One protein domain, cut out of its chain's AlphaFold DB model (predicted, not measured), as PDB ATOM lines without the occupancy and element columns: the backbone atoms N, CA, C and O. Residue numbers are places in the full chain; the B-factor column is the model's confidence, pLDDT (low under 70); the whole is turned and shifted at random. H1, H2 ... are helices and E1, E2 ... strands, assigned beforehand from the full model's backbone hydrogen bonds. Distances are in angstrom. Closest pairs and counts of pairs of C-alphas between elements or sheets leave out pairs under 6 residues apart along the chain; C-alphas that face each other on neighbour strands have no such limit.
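Overview. This is residues 161 to 206 of the 206 residues of the protein "CAP10 domain-containing protein" of Ensete ventricosum (UniProt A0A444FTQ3). A two-stranded antiparallel hairpin, E1 and E2, has one helix, H1, lying lengthwise over one face at some distance, and the tail after H1 folds back toward the end of E1. The printed part has 46 residues, with the order E1, E2, H1, and its class is mixed, helices and strands. It is only just compact, close to loose, with a radius of gyration of the C-alphas of 11.2 A, and elongated, spanning 33 by 17 by 11 A.

Arrangement. E1, residues 162 to 167, and E2, residues 171 to 176, form a hairpin with directions 164 degrees apart; N 163 and O 175, 2.8 A apart, are within hydrogen-bond range. The closest C-alphas of E2 and H1, residues 183 to 198, are those of Leu 172 and Leu 193, at 7.6 A; those of E1 and H1 are Met 162 and Ala 185, at 7.7 A. In H1 every O i to N i+4 pair is within hydrogen-bond range.

Along the chain. E1 begins at C-alpha 162 (19.367, 9.317, 26.904) and measures 16.5 A, E2 16.4 A. H1 measures 23.0 A and ends at C-alpha 198 (42.088, 7.859, 29.105).

Size, cuts and confidence. The C-alphas farthest apart, of Ala 179 and Pro 200, are 33.5 A apart. The printed part has no cut; the link E1 to E2 is tight, E2 to H1 short. The pLDDT is under 70 at residues 179 to 181 and 199 to 206.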
ATOM      1  N   ALA A 161      17.441  12.876  25.750       85.00
ATOM      2  CA  ALA A 161      17.492  11.838  24.715       85.00
ATOM      3  C   ALA A 161      17.963  10.478  25.247       85.00
ATOM      4  O   ALA A 161      17.591   9.424  24.732       85.00
ATOM      5  N   MET A 162      18.802  10.502  26.279       87.88
ATOM      6  CA  MET A 162      19.367   9.317  26.904       87.88
ATOM      7  C   MET A 162      19.735   9.606  28.354       87.88
ATOM      8  O   MET A 162      20.044  10.745  28.714       87.88
ATOM      9  N   ARG A 163      19.770   8.552  29.161       90.50
ATOM     10  CA  ARG A 163      20.300   8.542  30.518       90.50
ATOM     11  C   ARG A 163      21.590   7.750  30.543       90.50
ATOM     12  O   ARG A 163      21.679   6.667  29.975       90.50
ATOM     13  N   VAL A 164      22.586   8.296  31.225       91.12
ATOM     14  CA  VAL A 164      23.901   7.680  31.366       91.12
ATOM     15  C   VAL A 164      24.242   7.590  32.844       91.12
ATOM     16  O   VAL A 164      24.108   8.580  33.556       91.12
ATOM     17  N   VAL A 165      24.700   6.420  33.287       91.62
ATOM     18  CA  VAL A 165      25.149   6.178  34.665       91.62
ATOM     19  C   VAL A 165      26.565   5.616  34.630       91.62
ATOM     20  O   VAL A 165      26.848   4.675  33.880       91.62
ATOM     21  N   ILE A 166      27.466   6.182  35.436       90.00
ATOM     22  CA  ILE A 166      28.867   5.752  35.499       90.00
ATOM     23  C   ILE A 166      29.150   5.153  36.875       90.00
ATOM     24  O   ILE A 166      29.255   5.859  37.879       90.00
ATOM     25  N   LEU A 167      29.368   3.838  36.916       86.88
ATOM     26  CA  LEU A 167      29.751   3.137  38.140       86.88
ATOM     27  C   LEU A 167      31.274   3.000  38.231       86.88
ATOM     28  O   LEU A 167      31.933   2.513  37.304       86.88
ATOM     29  N   GLU A 168      31.830   3.432  39.368       80.31
ATOM     30  CA  GLU A 168      33.255   3.318  39.731       80.31
ATOM     31  C   GLU A 168      34.233   3.907  38.697       80.31
ATOM     32  O   GLU A 168      35.397   3.505  38.619       80.31
ATOM     33  N   GLY A 169      33.762   4.808  37.831       79.50
ATOM     34  CA  GLY A 169      34.561   5.338  36.727       79.50
ATOM     35  C   GLY A 169      35.025   4.283  35.710       79.50
ATOM     36  O   GLY A 169      35.976   4.551  34.973       79.50
ATOM     37  N   LYS A 170      34.394   3.099  35.673       80.38
ATOM     38  CA  LYS A 170      34.772   1.971  34.797       80.38
ATOM     39  C   LYS A 170      33.622   1.454  33.944       80.38
ATOM     40  O   LYS A 170      33.853   1.057  32.806       80.38
ATOM     41  N   ARG A 171      32.412   1.395  34.504       85.44
ATOM     42  CA  ARG A 171      31.237   0.829  33.834       85.44
ATOM     43  C   ARG A 171      30.294   1.961  33.449       85.44
ATOM     44  O   ARG A 171      29.978   2.795  34.289       85.44
ATOM     45  N   LEU A 172      29.889   1.975  32.185       90.25
ATOM     46  CA  LEU A 172      28.952   2.932  31.610       90.25
ATOM     47  C   LEU A 172      27.648   2.191  31.314       90.25
ATOM     48  O   LEU A 172      27.667   1.228  30.548       90.25
ATOM     49  N   PHE A 173      26.547   2.633  31.905       91.06
ATOM     50  CA  PHE A 173      25.201   2.160  31.591       91.06
ATOM     51  C   PHE A 173      24.474   3.259  30.831       91.06
ATOM     52  O   PHE A 173      24.587   4.429  31.196       91.06
ATOM     53  N   VAL A 174      23.777   2.886  29.762       90.81
ATOM     54  CA  VAL A 174      23.073   3.828  28.892       90.81
ATOM     55  C   VAL A 174      21.656   3.324  28.679       90.81
ATOM     56  O   VAL A 174      21.474   2.237  28.136       90.81
ATOM     57  N   ASP A 175      20.681   4.143  29.060       88.25
ATOM     58  CA  ASP A 175      19.268   3.935  28.763       88.25
ATOM     59  C   ASP A 175      18.851   4.978  27.720       88.25
ATOM     60  O   ASP A 175      19.031   6.181  27.924       88.25
ATOM     61  N   LEU A 176      18.317   4.542  26.583       86.56
ATOM     62  CA  LEU A 176      17.826   5.442  25.539       86.56
ATOM     63  C   LEU A 176      16.328   5.664  25.740       86.56
ATOM     64  O   LEU A 176      15.579   4.698  25.877       86.56
ATOM     65  N   TYR A 177      15.889   6.925  25.758       82.88
ATOM     66  CA  TYR A 177      14.474   7.250  25.972       82.88
ATOM     67  C   TYR A 177      13.635   7.159  24.694       82.88
ATOM     68  O   TYR A 177      12.421   6.997  24.765       82.88
ATOM     69  N   TYR A 178      14.279   7.214  23.528       76.94
ATOM     70  CA  TYR A 178      13.630   7.085  22.228       76.94
ATOM     71  C   TYR A 178      14.026   5.768  21.559       76.94
ATOM     72  O   TYR A 178      15.182   5.351  21.628       76.94
ATOM     73  N   ALA A 179      13.072   5.141  20.860       63.47
ATOM     74  CA  ALA A 179      13.287   3.885  20.133       63.47
ATOM     75  C   ALA A 179      14.310   4.017  18.991       63.47
ATOM     76  O   ALA A 179      14.908   3.039  18.551       63.47
ATOM     77  N   CYS A 180      14.532   5.241  18.524       65.19
ATOM     78  CA  CYS A 180      15.444   5.538  17.445       65.19
ATOM     79  C   CYS A 180      16.674   6.280  17.962       65.19
ATOM     80  O   CYS A 180      16.606   7.383  18.510       65.19
ATOM     81  N   VAL A 181      17.826   5.653  17.755       63.84
ATOM     82  CA  VAL A 181      19.118   6.192  18.157       63.84
ATOM     83  C   VAL A 181      19.571   7.203  17.108       63.84
ATOM     84  O   VAL A 181      20.000   6.828  16.019       63.84
ATOM     85  N   GLN A 182      19.515   8.498  17.426       71.69
ATOM     86  CA  GLN A 182      20.168   9.505  16.585       71.69
ATOM     87  C   GLN A 182      21.677   9.223  16.529       71.69
ATOM     88  O   GLN A 182      22.289   8.934  17.560       71.69
ATOM     89  N   SER A 183      22.308   9.373  15.358       77.00
ATOM     90  CA  SER A 183      23.767   9.205  15.191       77.00
ATOM     91  C   SER A 183      24.570  10.005  16.222       77.00
ATOM     92  O   SER A 183      25.589   9.532  16.728       77.00
ATOM     93  N   ARG A 184      24.052  11.174  16.623       81.44
ATOM     94  CA  ARG A 184      24.573  11.997  17.722       81.44
ATOM     95  C   ARG A 184      24.753  11.208  19.026       81.44
ATOM     96  O   ARG A 184      25.814  11.325  19.629       81.44
ATOM     97  N   ALA A 185      23.786  10.382  19.434       85.25
ATOM     98  CA  ALA A 185      23.873   9.590  20.664       85.25
ATOM     99  C   ALA A 185      25.023   8.574  20.605       85.25
ATOM    100  O   ALA A 185      25.775   8.433  21.568       85.25
ATOM    101  N   MET A 186      25.233   7.934  19.451       84.00
ATOM    102  CA  MET A 186      26.324   6.974  19.269       84.00
ATOM    103  C   MET A 186      27.701   7.642  19.394       84.00
ATOM    104  O   MET A 186      28.576   7.124  20.092       84.00
ATOM    105  N   PHE A 187      27.878   8.830  18.805       85.25
ATOM    106  CA  PHE A 187      29.104   9.617  18.979       85.25
ATOM    107  C   PHE A 187      29.307  10.067  20.428       85.25
ATOM    108  O   PHE A 187      30.432  10.016  20.929       85.25
ATOM    109  N   THR A 188      28.240  10.464  21.130       89.62
ATOM    110  CA  THR A 188      28.331  10.842  22.546       89.62
ATOM    111  C   THR A 188      28.751   9.660  23.419       89.62
ATOM    112  O   THR A 188      29.678   9.798  24.216       89.62
ATOM    113  N   ILE A 189      28.138   8.487  23.240       90.00
ATOM    114  CA  ILE A 189      28.491   7.268  23.984       90.00
ATOM    115  C   ILE A 189      29.950   6.892  23.721       90.00
ATOM    116  O   ILE A 189      30.709   6.635  24.659       90.00
ATOM    117  N   TRP A 190      30.375   6.911  22.455       90.19
ATOM    118  CA  TRP A 190      31.755   6.601  22.101       90.19
ATOM    119  C   TRP A 190      32.745   7.602  22.713       90.19
ATOM    120  O   TRP A 190      33.751   7.189  23.289       90.19
ATOM    121  N   GLY A 191      32.437   8.901  22.685       89.62
ATOM    122  CA  GLY A 191      33.243   9.938  23.334       89.62
ATOM    123  C   GLY A 191      33.365   9.745  24.850       89.62
ATOM    124  O   GLY A 191      34.466   9.830  25.400       89.62
ATOM    125  N   LEU A 192      32.266   9.396  25.527       89.75
ATOM    126  CA  LEU A 192      32.270   9.073  26.957       89.75
ATOM    127  C   LEU A 192      33.145   7.851  27.262       89.75
ATOM    128  O   LEU A 192      33.915   7.871  28.224       89.75
ATOM    129  N   LEU A 193      33.103   6.817  26.417       89.44
ATOM    130  CA  LEU A 193      33.985   5.655  26.542       89.44
ATOM    131  C   LEU A 193      35.463   6.031  26.375       89.44
ATOM    132  O   LEU A 193      36.305   5.537  27.130       89.44
ATOM    133  N   GLN A 194      35.803   6.931  25.448       89.56
ATOM    134  CA  GLN A 194      37.183   7.419  25.314       89.56
ATOM    135  C   GLN A 194      37.640   8.171  26.569       89.56
ATOM    136  O   GLN A 194      38.734   7.916  27.085       89.56
ATOM    137  N   LEU A 195      36.780   9.026  27.130       86.12
ATOM    138  CA  LEU A 195      37.057   9.704  28.395       86.12
ATOM    139  C   LEU A 195      37.237   8.705  29.539       86.12
ATOM    140  O   LEU A 195      38.101   8.924  30.391       86.12
ATOM    141  N   LEU A 196      36.460   7.619  29.579       85.12
ATOM    142  CA  LEU A 196      36.585   6.550  30.577       85.12
ATOM    143  C   LEU A 196      37.924   5.810  30.487       85.12
ATOM    144  O   LEU A 196      38.537   5.532  31.517       85.12
ATOM    145  N   ARG A 197      38.419   5.572  29.269       81.88
ATOM    146  CA  ARG A 197      39.686   4.873  29.011       81.88
ATOM    147  C   ARG A 197      40.925   5.704  29.336       81.88
ATOM    148  O   ARG A 197      41.894   5.154  29.853       81.88
ATOM    149  N   HIS A 198      40.909   6.993  28.996       73.19
ATOM    150  CA  HIS A 198      42.088   7.859  29.105       73.19
ATOM    151  C   HIS A 198      42.096   8.741  30.362       73.19
ATOM    152  O   HIS A 198      43.143   9.231  30.778       73.19
ATOM    153  N   GLY A 199      40.933   8.954  30.985       66.38
ATOM    154  CA  GLY A 199      40.815   9.811  32.159       66.38
ATOM    155  C   GLY A 199      41.448   9.209  33.424       66.38
ATOM    156  O   GLY A 199      41.515   7.985  33.570       66.38
ATOM    157  N   PRO A 200      41.887  10.055  34.374       59.69
ATOM    158  CA  PRO A 200      42.389   9.600  35.666       59.69
ATOM    159  C   PRO A 200      41.337   8.742  36.382       59.69
ATOM    160  O   PRO A 200      40.142   9.035  36.355       59.69
ATOM    161  N   ARG A 201      41.788   7.679  37.060       57.06
ATOM    162  CA  ARG A 201      40.941   6.654  37.710       57.06
ATOM    163  C   ARG A 201      40.070   7.154  38.875       57.06
ATOM    164  O   ARG A 201      39.453   6.344  39.555       57.06
ATOM    165  N   ARG A 202      40.025   8.461  39.132       57.25
ATOM    166  CA  ARG A 202      39.208   9.083  40.178       57.25
ATOM    167  C   ARG A 202      38.045   9.816  39.518       57.25
ATOM    168  O   ARG A 202      38.135  11.013  39.260       57.25
ATOM    169  N   ARG A 203      36.969   9.089  39.220       64.62
ATOM    170  CA  ARG A 203      35.662   9.678  38.916       64.62
ATOM    171  C   ARG A 203      34.671   9.249  39.998       64.62
ATOM    172  O   ARG A 203      34.655   8.061  40.317       64.62
ATOM    173  N   PRO A 204      33.903  10.185  40.580       59.53
ATOM    174  CA  PRO A 204      32.852   9.842  41.529       59.53
ATOM    175  C   PRO A 204      31.742   9.042  40.836       59.53
ATOM    176  O   PRO A 204      31.589   9.118  39.617       59.53
ATOM    177  N   HIS A 205      30.987   8.272  41.621       59.94
ATOM    178  CA  HIS A 205      29.750   7.640  41.162       59.94
ATOM    179  C   HIS A 205      28.732   8.740  40.860       59.94
ATOM    180  O   HIS A 205      28.483   9.583  41.725       59.94
ATOM    181  N   VAL A 206      28.203   8.749  39.637       63.12
ATOM    182  CA  VAL A 206      27.245   9.748  39.141       63.12
ATOM    183  C   VAL A 206      26.216   9.110  38.221       63.12
ATOM    184  O   VAL A 206      26.580   8.159  37.482       63.12
TER     185      VAL A 206